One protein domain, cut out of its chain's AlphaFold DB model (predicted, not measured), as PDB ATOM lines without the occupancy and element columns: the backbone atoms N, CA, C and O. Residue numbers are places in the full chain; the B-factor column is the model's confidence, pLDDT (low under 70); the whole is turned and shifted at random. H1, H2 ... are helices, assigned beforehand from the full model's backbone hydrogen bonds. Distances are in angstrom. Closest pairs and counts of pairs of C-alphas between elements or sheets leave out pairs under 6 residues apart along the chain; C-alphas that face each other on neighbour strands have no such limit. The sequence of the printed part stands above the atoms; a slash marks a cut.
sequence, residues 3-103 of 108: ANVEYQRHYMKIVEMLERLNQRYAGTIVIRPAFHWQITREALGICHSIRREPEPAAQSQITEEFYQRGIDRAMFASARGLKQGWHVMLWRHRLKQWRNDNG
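AT A GLANCE: This is residues 3 to 103 of the 108 residues of a protein of Escherichia coli (UniProt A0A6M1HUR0). Two long helices, H1 and H2, lie side by side as a hairpin; H3 and H4 pack on it one after the other as a broken third row, and long H5 folds back over H4 and H3, away from H1. At the end where H1 turns into H2, residues 24 to 30 stick out. The printed part has 101 residues, with five named helices in the order H1 to H5 and no named strand: all helix. It is compact, with a radius of gyration of the C-alphas of 13.8 A, yet elongated, spanning 43 by 28 by 20 A.

HOW THE PARTS SIT: H1, residues 3 to 25, touches H2, residues 33 to 52, closest at C-alphas of Val 15 and Ile 39, 5.9 A apart; this hairpin has a shallow tilt of 20 degrees, opposite ways. With H3, residues 56 to 68, they form an up and down bundle, each helix running against the one before. H3 touches H1 residues 4 to 12 alone, closest at C-alphas of Val 5 and Ile 62, 6.1 A. H4, residues 71 to 78, touches H2 residues 36 to 44 alone, closest at C-alphas of His 36 and Ser 78, 4.7 A. H5, residues 82 to 103, touches H3 with residues 95 to 102 alone, closest at C-alphas of Ser 60 and Arg 99, 6.8 A, at a steep tilt of 57 degrees. H1 and H5 are apart. Every O i to N i+4 pair is within hydrogen-bond range in H1, H2, H3 and H4; in H5, 16 of 18 are.

IN THESE COORDINATES: H1 begins at C-alpha 3 (20.769, -1.114, 36.866) and is 33.7 A long; H2 is 28.7 A, H3 18.2 A and H4 10.4 A. H5, 32.1 A, ends at C-alpha 103 (44.674, -2.736, 43.392).

THE WHOLE: The C-alphas farthest apart, of Thr 28 and Gly 103, are 44.2 A apart. The printed part has no cut and no long link. Residues 99 to 103 of this model have pLDDT under 70.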
ATOM      1  N   ALA A   3      22.033  -1.366  36.161       73.94
ATOM      2  CA  ALA A   3      20.769  -1.114  36.866       73.94
ATOM      3  C   ALA A   3      20.872  -1.290  38.397       73.94
ATOM      4  O   ALA A   3      20.242  -0.550  39.149       73.94
ATOM      5  N   ASN A   4      21.699  -2.227  38.879       79.19
ATOM      6  CA  ASN A   4      21.942  -2.370  40.314       79.19
ATOM      7  C   ASN A   4      22.744  -1.184  40.857       79.19
ATOM      8  O   ASN A   4      22.450  -0.717  41.949       79.19
ATOM      9  N   VAL A   5      23.703  -0.646  40.092       81.00
ATOM     10  CA  VAL A   5      24.468   0.543  40.509       81.00
ATOM     11  C   VAL A   5      23.529   1.727  40.746       81.00
ATOM     12  O   VAL A   5      23.576   2.341  41.808       81.00
ATOM     13  N   GLU A   6      22.631   2.017  39.802       85.62
ATOM     14  CA  GLU A   6      21.653   3.102  39.961       85.62
ATOM     15  C   GLU A   6      20.693   2.865  41.129       85.62
ATOM     16  O   GLU A   6      20.408   3.788  41.897       85.62
ATOM     17  N   TYR A   7      20.255   1.620  41.323       86.94
ATOM     18  CA  TYR A   7      19.444   1.245  42.476       86.94
ATOM     19  C   TYR A   7      20.197   1.492  43.791       86.94
ATOM     20  O   TYR A   7      19.669   2.151  44.685       86.94
ATOM     21  N   GLN A   8      21.466   1.082  43.902       89.00
ATOM     22  CA  GLN A   8      22.270   1.337  45.102       89.00
ATOM     23  C   GLN A   8      22.505   2.832  45.344       89.00
ATOM     24  O   GLN A   8      22.442   3.272  46.491       89.00
ATOM     25  N   ARG A   9      22.683   3.643  44.293       92.62
ATOM     26  CA  ARG A   9      22.772   5.110  44.424       92.62
ATOM     27  C   ARG A   9      21.522   5.716  45.053       92.62
ATOM     28  O   ARG A   9      21.636   6.667  45.829       92.62
ATOM     29  N   HIS A  10      20.344   5.177  44.741       92.19
ATOM     30  CA  HIS A  10      19.098   5.602  45.372       92.19
ATOM     31  C   HIS A  10      19.121   5.328  46.885       92.19
ATOM     32  O   HIS A  10      18.869   6.243  47.669       92.19
ATOM     33  N   TYR A  11      19.516   4.123  47.309       90.50
ATOM     34  CA  TYR A  11      19.640   3.793  48.737       90.50
ATOM     35  C   TYR A  11      20.717   4.608  49.451       90.50
ATOM     36  O   TYR A  11      20.502   5.055  50.578       90.50
ATOM     37  N   MET A  12      21.849   4.873  48.797       93.62
ATOM     38  CA  MET A  12      22.879   5.758  49.348       93.62
ATOM     39  C   MET A  12      22.318   7.158  49.603       93.62
ATOM     40  O   MET A  12      22.510   7.703  50.687       93.62
ATOM     41  N   LYS A  13      21.539   7.705  48.658       94.75
ATOM     42  CA  LYS A  13      20.876   9.004  48.824       94.75
ATOM     43  C   LYS A  13      19.909   9.009  50.014       94.75
ATOM     44  O   LYS A  13      19.854  10.000  50.735       94.75
ATOM     45  N   ILE A  14      19.171   7.919  50.241       92.25
ATOM     46  CA  ILE A  14      18.294   7.778  51.418       92.25
ATOM     47  C   ILE A  14      19.118   7.866  52.705       92.25
ATOM     48  O   ILE A  14      18.766   8.633  53.600       92.25
ATOM     49  N   VAL A  15      20.228   7.129  52.799       93.12
ATOM     50  CA  VAL A  15      21.093   7.158  53.987       93.12
ATOM     51  C   VAL A  15      21.688   8.550  54.214       93.12
ATOM     52  O   VAL A  15      21.630   9.046  55.337       93.12
ATOM     53  N   GLU A  16      22.166   9.221  53.163       93.31
ATOM     54  CA  GLU A  16      22.649  10.607  53.247       93.31
ATOM     55  C   GLU A  16      21.560  11.562  53.767       93.31
ATOM     56  O   GLU A  16      21.822  12.439  54.590       93.31
ATOM     57  N   MET A  17      20.315  11.404  53.304       94.69
ATOM     58  CA  MET A  17      19.193  12.216  53.779       94.69
ATOM     59  C   MET A  17      18.889  11.955  55.256       94.69
ATOM     60  O   MET A  17      18.683  12.908  56.009       94.69
ATOM     61  N   LEU A  18      18.889  10.690  55.682       91.94
ATOM     62  CA  LEU A  18      18.689  10.329  57.085       91.94
ATOM     63  C   LEU A  18      19.809  10.884  57.969       91.94
ATOM     64  O   LEU A  18      19.529  11.407  59.046       91.94
ATOM     65  N   GLU A  19      21.059  10.835  57.514       90.69
ATOM     66  CA  GLU A  19      22.189  11.399  58.245       90.69
ATOM     67  C   GLU A  19      22.093  12.927  58.355       90.69
ATOM     68  O   GLU A  19      22.264  13.473  59.445       90.69
ATOM     69  N   ARG A  20      21.737  13.631  57.273       91.38
ATOM     70  CA  ARG A  20      21.515  15.087  57.324       91.38
ATOM     71  C   ARG A  20      20.397  15.462  58.290       91.38
ATOM     72  O   ARG A  20      20.536  16.435  59.027       91.38
ATOM     73  N   LEU A  21      19.304  14.698  58.314       90.38
ATOM     74  CA  LEU A  21      18.235  14.888  59.298       90.38
ATOM     75  C   LEU A  21      18.751  14.642  60.719       90.38
ATOM     76  O   LEU A  21      18.505  15.464  61.597       90.38
ATOM     77  N   ASN A  22      19.516  13.568  60.929       88.44
ATOM     78  CA  ASN A  22      20.141  13.258  62.213       88.44
ATOM     79  C   ASN A  22      20.961  14.447  62.730       88.44
ATOM     80  O   ASN A  22      20.765  14.904  63.850       88.44
ATOM     81  N   GLN A  23      21.850  14.977  61.888       87.88
ATOM     82  CA  GLN A  23      22.736  16.087  62.235       87.88
ATOM     83  C   GLN A  23      21.956  17.379  62.487       87.88
ATOM     84  O   GLN A  23      22.203  18.064  63.476       87.88
ATOM     85  N   ARG A  24      20.974  17.689  61.632       91.12
ATOM     86  CA  ARG A  24      20.155  18.903  61.746       91.12
ATOM     87  C   ARG A  24      19.342  18.948  63.037       91.12
ATOM     88  O   ARG A  24      19.134  20.026  63.578       91.12
ATOM     89  N   TYR A  25      18.874  17.795  63.507       87.50
ATOM     90  CA  TYR A  25      17.942  17.707  64.630       87.50
ATOM     91  C   TYR A  25      18.569  17.217  65.940       87.50
ATOM     92  O   TYR A  25      17.887  17.239  66.964       87.50
ATOM     93  N   ALA A  26      19.854  16.847  65.945       84.50
ATOM     94  CA  ALA A  26      20.553  16.331  67.127       84.50
ATOM     95  C   ALA A  26      20.534  17.266  68.342       84.50
ATOM     96  O   ALA A  26      20.545  16.784  69.471       84.50
ATOM     97  N   GLY A  27      20.476  18.582  68.121       83.81
ATOM     98  CA  GLY A  27      20.374  19.581  69.189       83.81
ATOM     99  C   GLY A  27      18.955  20.084  69.464       83.81
ATOM    100  O   GLY A  27      18.767  20.875  70.381       83.81
ATOM    101  N   THR A  28      17.961  19.674  68.671       89.25
ATOM    102  CA  THR A  28      16.601  20.242  68.724       89.25
ATOM    103  C   THR A  28      15.581  19.259  69.281       89.25
ATOM    104  O   THR A  28      14.661  19.668  69.984       89.25
ATOM    105  N   ILE A  29      15.722  17.968  68.976       87.50
ATOM    106  CA  ILE A  29      14.799  16.929  69.438       87.50
ATOM    107  C   ILE A  29      15.558  15.689  69.894       87.50
ATOM    108  O   ILE A  29      16.639  15.370  69.402       87.50
ATOM    109  N   VAL A  30      14.946  14.934  70.807       84.75
ATOM    110  CA  VAL A  30      15.463  13.622  71.201       84.75
ATOM    111  C   VAL A  30      15.302  12.654  70.030       84.75
ATOM    112  O   VAL A  30      14.195  12.216  69.707       84.75
ATOM    113  N   ILE A  31      16.416  12.295  69.394       84.62
ATOM    114  CA  ILE A  31      16.415  11.338  68.290       84.62
ATOM    115  C   ILE A  31      16.222   9.924  68.842       84.62
ATOM    116  O   ILE A  31      17.066   9.375  69.558       84.62
ATOM    117  N   ARG A  32      15.093   9.310  68.485       86.00
ATOM    118  CA  ARG A  32      14.729   7.969  68.954       86.00
ATOM    119  C   ARG A  32      15.720   6.913  68.443       86.00
ATOM    120  O   ARG A  32      16.121   6.968  67.279       86.00
ATOM    121  N   PRO A  33      16.046   5.877  69.241       85.12
ATOM    122  CA  PRO A  33      16.913   4.776  68.809       85.12
ATOM    123  C   PRO A  33      16.482   4.099  67.500       85.12
ATOM    124  O   PRO A  33      17.337   3.699  66.712       85.12
ATOM    125  N   ALA A  34      15.173   4.038  67.229       87.25
ATOM    126  CA  ALA A  34      14.617   3.502  65.987       87.25
ATOM    127  C   ALA A  34      15.156   4.200  64.724       87.25
ATOM    128  O   ALA A  34      15.348   3.552  63.698       87.25
ATOM    129  N   PHE A  35      15.457   5.499  64.803       88.75
ATOM    130  CA  PHE A  35      15.981   6.262  63.671       88.75
ATOM    131  C   PHE A  35      17.408   5.836  63.299       88.75
ATOM    132  O   PHE A  35      17.728   5.606  62.137       88.75
ATOM    133  N   HIS A  36      18.257   5.621  64.302       87.12
ATOM    134  CA  HIS A  36      19.616   5.115  64.091       87.12
ATOM    135  C   HIS A  36      19.619   3.664  63.603       87.12
ATOM    136  O   HIS A  36      20.441   3.273  62.768       87.12
ATOM    137  N   TRP A  37      18.649   2.870  64.066       88.12
ATOM    138  CA  TRP A  37      18.424   1.536  63.522       88.12
ATOM    139  C   TRP A  37      18.039   1.582  62.039       88.12
ATOM    140  O   TRP A  37      18.559   0.779  61.268       88.12
ATOM    141  N   GLN A  38      17.210   2.543  61.619       90.94
ATOM    142  CA  GLN A  38      16.857   2.729  60.211       90.94
ATOM    143  C   GLN A  38      18.091   3.046  59.357       90.94
ATOM    144  O   GLN A  38      18.322   2.347  58.376       90.94
ATOM    145  N   ILE A  39      18.930   4.006  59.767       90.62
ATOM    146  CA  ILE A  39      20.191   4.323  59.063       90.62
ATOM    147  C   ILE A  39      21.056   3.068  58.906       90.62
ATOM    148  O   ILE A  39      21.516   2.744  57.812       90.62
ATOM    149  N   THR A  40      21.232   2.321  59.999       89.81
ATOM    150  CA  THR A  40      22.041   1.096  60.007       89.81
ATOM    151  C   THR A  40      21.457   0.027  59.082       89.81
ATOM    152  O   THR A  40      22.199  -0.641  58.367       89.81
ATOM    153  N   ARG A  41      20.132  -0.147  59.073       89.12
ATOM    154  CA  ARG A  41      19.450  -1.151  58.248       89.12
ATOM    155  C   ARG A  41      19.602  -0.858  56.759       89.12
ATOM    156  O   ARG A  41      19.933  -1.773  56.011       89.12
ATOM    157  N   GLU A  42      19.399   0.390  56.346       91.56
ATOM    158  CA  GLU A  42      19.562   0.796  54.946       91.56
ATOM    159  C   GLU A  42      21.029   0.636  54.504       91.56
ATOM    160  O   GLU A  42      21.302   0.035  53.464       91.56
ATOM    161  N   ALA A  43      21.990   1.051  55.340       91.69
ATOM    162  CA  ALA A  43      23.417   0.879  55.057       91.69
ATOM    163  C   ALA A  43      23.832  -0.603  54.943       91.69
ATOM    164  O   ALA A  43      24.578  -0.978  54.034       91.69
ATOM    165  N   LEU A  44      23.313  -1.472  55.818       89.94
ATOM    166  CA  LEU A  44      23.526  -2.920  55.724       89.94
ATOM    167  C   LEU A  44      22.863  -3.517  54.476       89.94
ATOM    168  O   LEU A  44      23.441  -4.410  53.860       89.94
ATOM    169  N   GLY A  45      21.688  -3.027  54.075       90.44
ATOM    170  CA  GLY A  45      21.018  -3.436  52.836       90.44
ATOM    171  C   GLY A  45      21.887  -3.200  51.598       90.44
ATOM    172  O   GLY A  45      22.018  -4.093  50.753       90.44
ATOM    173  N   ILE A  46      22.573  -2.055  51.545       90.38
ATOM    174  CA  ILE A  46      23.554  -1.751  50.494       90.38
ATOM    175  C   ILE A  46      24.726  -2.739  50.560       90.38
ATOM    176  O   ILE A  46      25.078  -3.343  49.550       90.38
ATOM    177  N   CYS A  47      25.279  -2.996  51.751       90.38
ATOM    178  CA  CYS A  47      26.366  -3.966  51.934       90.38
ATOM    179  C   CYS A  47      25.989  -5.375  51.431       90.38
ATOM    180  O   CYS A  47      26.750  -6.028  50.712       90.38
ATOM    181  N   HIS A  48      24.785  -5.840  51.769       89.88
ATOM    182  CA  HIS A  48      24.253  -7.111  51.285       89.88
ATOM    183  C   HIS A  48      24.094  -7.137  49.764       89.88
ATOM    184  O   HIS A  48      24.367  -8.168  49.148       89.88
ATOM    185  N   SER A  49      23.693  -6.019  49.164       88.94
ATOM    186  CA  SER A  49      23.547  -5.898  47.715       88.94
ATOM    187  C   SER A  49      24.898  -5.915  46.997       88.94
ATOM    188  O   SER A  49      25.039  -6.636  46.016       88.94
ATOM    189  N   ILE A  50      25.913  -5.226  47.535       87.50
ATOM    190  CA  ILE A  50      27.302  -5.271  47.042       87.50
ATOM    191  C   ILE A  50      27.810  -6.717  47.025       87.50
ATOM    192  O   ILE A  50      28.349  -7.177  46.024       87.50
ATOM    193  N   ARG A  51      27.584  -7.475  48.106       87.00
ATOM    194  CA  ARG A  51      28.010  -8.883  48.192       87.00
ATOM    195  C   ARG A  51      27.355  -9.784  47.142       87.00
ATOM    196  O   ARG A  51      27.959 -10.773  46.743       87.00
ATOM    197  N   ARG A  52      26.095  -9.517  46.790       86.62
ATOM    198  CA  ARG A  52      25.310 -10.343  45.855       86.62
ATOM    199  C   ARG A  52      25.538  -9.973  44.392       86.62
ATOM    200  O   ARG A  52      25.042 -10.694  43.533       86.62
ATOM    201  N   GLU A  53      26.225  -8.870  44.114       85.25
ATOM    202  CA  GLU A  53      26.500  -8.423  42.754       85.25
ATOM    203  C   GLU A  53      27.477  -9.390  42.055       85.25
ATOM    204  O   GLU A  53      28.589  -9.570  42.553       85.25
ATOM    205  N   PRO A  54      27.083 -10.021  40.929       82.69
ATOM    206  CA  PRO A  54      27.964 -10.907  40.166       82.69
ATOM    207  C   PRO A  54      29.033 -10.159  39.358       82.69
ATOM    208  O   PRO A  54      30.089 -10.724  39.095       82.69
ATOM    209  N   GLU A  55      28.779  -8.906  38.961       85.75
ATOM    210  CA  GLU A  55      29.706  -8.120  38.140       85.75
ATOM    211  C   GLU A  55      30.763  -7.415  39.015       85.75
ATOM    212  O   GLU A  55      30.420  -6.453  39.718       85.75
ATOM    213  N   PRO A  56      32.055  -7.796  38.948       82.06
ATOM    214  CA  PRO A  56      33.086  -7.242  39.830       82.06
ATOM    215  C   PRO A  56      33.287  -5.737  39.617       82.06
ATOM    216  O   PRO A  56      33.427  -4.989  40.580       82.06
ATOM    217  N   ALA A  57      33.199  -5.256  38.373       84.00
ATOM    218  CA  ALA A  57      33.298  -3.827  38.070       84.00
ATOM    219  C   ALA A  57      32.177  -3.006  38.739       84.00
ATOM    220  O   ALA A  57      32.425  -1.928  39.278       84.00
ATOM    221  N   ALA A  58      30.945  -3.533  38.754       84.56
ATOM    222  CA  ALA A  58      29.820  -2.888  39.427       84.56
ATOM    223  C   ALA A  58      29.969  -2.953  40.955       84.56
ATOM    224  O   ALA A  58      29.706  -1.964  41.636       84.56
ATOM    225  N   GLN A  59      30.437  -4.082  41.494       87.69
ATOM    226  CA  GLN A  59      30.711  -4.239  42.924       87.69
ATOM    227  C   GLN A  59      31.741  -3.214  43.419       87.69
ATOM    228  O   GLN A  59      31.514  -2.562  44.445       87.69
ATOM    229  N   SER A  60      32.835  -3.033  42.678       84.12
ATOM    230  CA  SER A  60      33.883  -2.056  42.983       84.12
ATOM    231  C   SER A  60      33.356  -0.629  42.919       84.12
ATOM    232  O   SER A  60      33.537   0.123  43.873       84.12
ATOM    233  N   GLN A  61      32.628  -0.279  41.854       88.25
ATOM    234  CA  GLN A  61      32.042   1.053  41.692       88.25
ATOM    235  C   GLN A  61      31.088   1.402  42.843       88.25
ATOM    236  O   GLN A  61      31.195   2.472  43.437       88.25
ATOM    237  N   ILE A  62      30.189   0.485  43.214       89.00
ATOM    238  CA  ILE A  62      29.259   0.701  44.330       89.00
ATOM    239  C   ILE A  62      30.028   0.813  45.655       89.00
ATOM    240  O   ILE A  62      29.694   1.652  46.490       89.00
ATOM    241  N   THR A  63      31.062  -0.008  45.859       88.81
ATOM    242  CA  THR A  63      31.892   0.033  47.073       88.81
ATOM    243  C   THR A  63      32.649   1.354  47.190       88.81
ATOM    244  O   THR A  63      32.723   1.927  48.274       88.81
ATOM    245  N   GLU A  64      33.189   1.866  46.089       89.44
ATOM    246  CA  GLU A  64      33.870   3.155  46.071       89.44
ATOM    247  C   GLU A  64      32.897   4.298  46.385       89.44
ATOM    248  O   GLU A  64      33.152   5.078  47.304       89.44
ATOM    249  N   GLU A  65      31.737   4.339  45.719       91.56
ATOM    250  CA  GLU A  65      30.692   5.333  45.996       91.56
ATOM    251  C   GLU A  65      30.199   5.267  47.451       91.56
ATOM    252  O   GLU A  65      29.961   6.303  48.075       91.56
ATOM    253  N   PHE A  66      30.093   4.064  48.026       91.56
ATOM    254  CA  PHE A  66      29.707   3.854  49.423       91.56
ATOM    255  C   PHE A  66      30.659   4.558  50.400       91.56
ATOM    256  O   PHE A  66      30.208   5.209  51.347       91.56
ATOM    257  N   TYR A  67      31.972   4.458  50.167       89.38
ATOM    258  CA  TYR A  67      32.979   5.134  50.989       89.38
ATOM    259  C   TYR A  67      33.063   6.633  50.695       89.38
ATOM    260  O   TYR A  67      33.164   7.422  51.633       89.38
ATOM    261  N   GLN A  68      32.999   7.036  49.423       91.50
ATOM    262  CA  GLN A  68      33.045   8.448  49.028       91.50
ATOM    263  C   GLN A  68      31.899   9.251  49.661       91.50
ATOM    264  O   GLN A  68      32.110  10.365  50.135       91.50
ATOM    265  N   ARG A  69      30.697   8.665  49.733       91.50
ATOM    266  CA  ARG A  69      29.515   9.284  50.355       91.50
ATOM    267  C   ARG A  69      29.500   9.199  51.884       91.50
ATOM    268  O   ARG A  69      28.572   9.702  52.505       91.50
ATOM    269  N   GLY A  70      30.492   8.556  52.504       90.06
ATOM    270  CA  GLY A  70      30.590   8.444  53.961       90.06
ATOM    271  C   GLY A  70      29.556   7.513  54.602       90.06
ATOM    272  O   GLY A  70      29.333   7.590  55.810       90.06
ATOM    273  N   ILE A  71      28.950   6.602  53.833       91.06
ATOM    274  CA  ILE A  71      27.937   5.669  54.348       91.06
ATOM    275  C   ILE A  71      28.531   4.752  55.430       91.06
ATOM    276  O   ILE A  71      27.845   4.392  56.389       91.06
ATOM    277  N   ASP A  72      29.825   4.420  55.343       89.88
ATOM    278  CA  ASP A  72      30.529   3.650  56.374       89.88
ATOM    279  C   ASP A  72      30.577   4.385  57.724       89.88
ATOM    280  O   ASP A  72      30.408   3.766  58.779       89.88
ATOM    281  N   ARG A  73      30.762   5.710  57.691       89.44
ATOM    282  CA  ARG A  73      30.758   6.573  58.877       89.44
ATOM    283  C   ARG A  73      29.354   6.708  59.445       89.44
ATOM    284  O   ARG A  73      29.192   6.517  60.648       89.44
ATOM    285  N   ALA A  74      28.350   6.941  58.598       89.00
ATOM    286  CA  ALA A  74      26.949   7.025  59.012       89.00
ATOM    287  C   ALA A  74      26.478   5.725  59.686       89.00
ATOM    288  O   ALA A  74      25.814   5.747  60.728       89.00
ATOM    289  N   MET A  75      26.880   4.582  59.121       87.69
ATOM    290  CA  MET A  75      26.592   3.255  59.655       87.69
ATOM    291  C   MET A  75      27.279   3.022  61.007       87.69
ATOM    292  O   MET A  75      26.650   2.506  61.928       87.69
ATOM    293  N   PHE A  76      28.543   3.432  61.162       86.12
ATOM    294  CA  PHE A  76      29.262   3.318  62.434       86.12
ATOM    295  C   PHE A  76      28.685   4.241  63.516       86.12
ATOM    296  O   PHE A  76      28.440   3.794  64.632       86.12
ATOM    297  N   ALA A  77      28.403   5.501  63.178       86.00
ATOM    298  CA  ALA A  77      27.830   6.485  64.097       86.00
ATOM    299  C   ALA A  77      26.410   6.117  64.563       86.00
ATOM    300  O   ALA A  77      25.974   6.530  65.640       86.00
ATOM    301  N   SER A  78      25.682   5.339  63.759       85.88
ATOM    302  CA  SER A  78      24.310   4.917  64.052       85.88
ATOM    303  C   SER A  78      24.208   3.525  64.681       85.88
ATOM    304  O   SER A  78      23.130   3.149  65.143       85.88
ATOM    305  N   ALA A  79      25.301   2.761  64.748       84.06
ATOM    306  CA  ALA A  79      25.297   1.437  65.357       84.06
ATOM    307  C   ALA A  79      25.078   1.546  66.876       84.06
ATOM    308  O   ALA A  79      25.913   2.068  67.612       84.06
ATOM    309  N   ARG A  80      23.952   1.020  67.368       82.38
ATOM    310  CA  ARG A  80      23.604   0.997  68.794       82.38
ATOM    311  C   ARG A  80      23.472  -0.439  69.274       82.38
ATOM    312  O   ARG A  80      22.413  -1.052  69.208       82.38
ATOM    313  N   GLY A  81      24.583  -0.968  69.778       82.69
ATOM    314  CA  GLY A  81      24.658  -2.279  70.420       82.69
ATOM    315  C   GLY A  81      25.757  -3.172  69.851       82.69
ATOM    316  O   GLY A  81      26.189  -3.021  68.709       82.69
ATOM    317  N   LEU A  82      26.184  -4.149  70.654       81.12
ATOM    318  CA  LEU A  82      27.321  -5.027  70.349       81.12
ATOM    319  C   LEU A  82      27.131  -5.827  69.050       81.12
ATOM    320  O   LEU A  82      28.048  -5.915  68.240       81.12
ATOM    321  N   LYS A  83      25.921  -6.349  68.803       82.94
ATOM    322  CA  LYS A  83      25.611  -7.100  67.571       82.94
ATOM    323  C   LYS A  83      25.712  -6.230  66.315       82.94
ATOM    324  O   LYS A  83      26.221  -6.677  65.292       82.94
ATOM    325  N   GLN A  84      25.236  -4.986  66.389       80.69
ATOM    326  CA  GLN A  84      25.314  -4.052  65.266       80.69
ATOM    327  C   GLN A  84      26.753  -3.600  65.030       80.69
ATOM    328  O   GLN A  84      27.205  -3.620  63.891       80.69
ATOM    329  N   GLY A  85      27.493  -3.288  66.099       82.81
ATOM    330  CA  GLY A  85      28.919  -2.973  66.018       82.81
ATOM    331  C   GLY A  85      29.724  -4.098  65.364       82.81
ATOM    332  O   GLY A  85      30.522  -3.837  64.466       82.81
ATOM    333  N   TRP A  86      29.441  -5.355  65.727       85.94
ATOM    334  CA  TRP A  86      30.049  -6.523  65.085       85.94
ATOM    335  C   TRP A  86      29.740  -6.595  63.587       85.94
ATOM    336  O   TRP A  86      30.657  -6.762  62.785       85.94
ATOM    337  N   HIS A  87      28.478  -6.419  63.178       86.06
ATOM    338  CA  HIS A  87      28.125  -6.395  61.755       86.06
ATOM    339  C   HIS A  87      28.837  -5.274  60.998       86.06
ATOM    340  O   HIS A  87      29.369  -5.522  59.920       86.06
ATOM    341  N   VAL A  88      28.891  -4.066  61.558       84.69
ATOM    342  CA  VAL A  88      29.604  -2.942  60.941       84.69
ATOM    343  C   VAL A  88      31.081  -3.269  60.764       84.69
ATOM    344  O   VAL A  88      31.620  -3.093  59.673       84.69
ATOM    345  N   MET A  89      31.731  -3.798  61.800       86.62
ATOM    346  CA  MET A  89      33.140  -4.178  61.740       86.62
ATOM    347  C   MET A  89      33.392  -5.285  60.705       86.62
ATOM    348  O   MET A  89      34.291  -5.159  59.874       86.62
ATOM    349  N   LEU A  90      32.554  -6.326  60.699       89.06
ATOM    350  CA  LEU A  90      32.608  -7.422  59.735       89.06
ATOM    351  C   LEU A  90      32.464  -6.917  58.293       89.06
ATOM    352  O   LEU A  90      33.212  -7.334  57.407       89.06
ATOM    353  N   TRP A  91      31.521  -6.008  58.045       87.62
ATOM    354  CA  TRP A  91      31.298  -5.442  56.718       87.62
ATOM    355  C   TRP A  91      32.419  -4.505  56.285       87.62
ATOM    356  O   TRP A  91      32.832  -4.579  55.132       87.62
ATOM    357  N   ARG A  92      32.998  -3.708  57.194       84.88
ATOM    358  CA  ARG A  92      34.202  -2.919  56.883       84.88
ATOM    359  C   ARG A  92      35.376  -3.811  56.491       84.88
ATOM    360  O   ARG A  92      36.088  -3.475  55.551       84.88
ATOM    361  N   HIS A  93      35.559  -4.947  57.165       84.44
ATOM    362  CA  HIS A  93      36.592  -5.916  56.799       84.44
ATOM    363  C   HIS A  93      36.349  -6.505  55.398       84.44
ATOM    364  O   HIS A  93      37.261  -6.526  54.574       84.44
ATOM    365  N   ARG A  94      35.115  -6.929  55.095       84.25
ATOM    366  CA  ARG A  94      34.752  -7.509  53.786       84.25
ATOM    367  C   ARG A  94      34.849  -6.513  52.632       84.25
ATOM    368  O   ARG A  94      35.420  -6.835  51.601       84.25
ATOM    369  N   LEU A  95      34.352  -5.292  52.817       82.81
ATOM    370  CA  LEU A  95      34.439  -4.236  51.804       82.81
ATOM    371  C   LEU A  95      35.899  -3.842  51.523       82.81
ATOM    372  O   LEU A  95      36.252  -3.543  50.385       82.81
ATOM    373  N   LYS A  96      36.775  -3.895  52.539       78.75
ATOM    374  CA  LYS A  96      38.212  -3.645  52.365       78.75
ATOM    375  C   LYS A  96      38.894  -4.712  51.504       78.75
ATOM    376  O   LYS A  96      39.792  -4.362  50.745       78.75
ATOM    377  N   GLN A  97      38.460  -5.972  51.585       76.81
ATOM    378  CA  GLN A  97      38.950  -7.038  50.707       76.81
ATOM    379  C   GLN A  97      38.645  -6.713  49.241       76.81
ATOM    380  O   GLN A  97      39.561  -6.656  48.431       76.81
ATOM    381  N   TRP A  98      37.396  -6.357  48.927       71.44
ATOM    382  CA  TRP A  98      37.022  -5.986  47.559       71.44
ATOM    383  C   TRP A  98      37.720  -4.717  47.077       71.44
ATOM    384  O   TRP A  98      38.050  -4.611  45.905       71.44
ATOM    385  N   ARG A  99      38.036  -3.769  47.963       69.62
ATOM    386  CA  ARG A  99      38.854  -2.609  47.582       69.62
ATOM    387  C   ARG A  99      40.301  -2.991  47.247       69.62
ATOM    388  O   ARG A  99      40.874  -2.426  46.324       69.62
ATOM    389  N   ASN A 100      40.893  -3.917  48.001       64.56
ATOM    390  CA  ASN A 100      42.292  -4.317  47.843       64.56
ATOM    391  C   ASN A 100      42.515  -5.270  46.659       64.56
ATOM    392  O   ASN A 100      43.511  -5.112  45.960       64.56
ATOM    393  N   ASP A 101      41.585  -6.193  46.392       58.66
ATOM    394  CA  ASP A 101      41.680  -7.138  45.265       58.66
ATOM    395  C   ASP A 101      41.724  -6.408  43.902       58.66
ATOM    396  O   ASP A 101      42.308  -6.896  42.935       58.66
ATOM    397  N   ASN A 102      41.198  -5.180  43.837       51.62
ATOM    398  CA  ASN A 102      41.233  -4.336  42.640       51.62
ATOM    399  C   ASN A 102      42.513  -3.495  42.485       51.62
ATOM    400  O   ASN A 102      42.775  -3.008  41.388       51.62
ATOM    401  N   GLY A 103      43.354  -3.372  43.522       47.62
ATOM    402  CA  GLY A 103      44.674  -2.736  43.392       47.62
ATOM    403  C   GLY A 103      45.629  -3.510  42.472       47.62
ATOM    404  O   GLY A 103      46.630  -2.963  42.024       47.62
TER     405      GLY A 103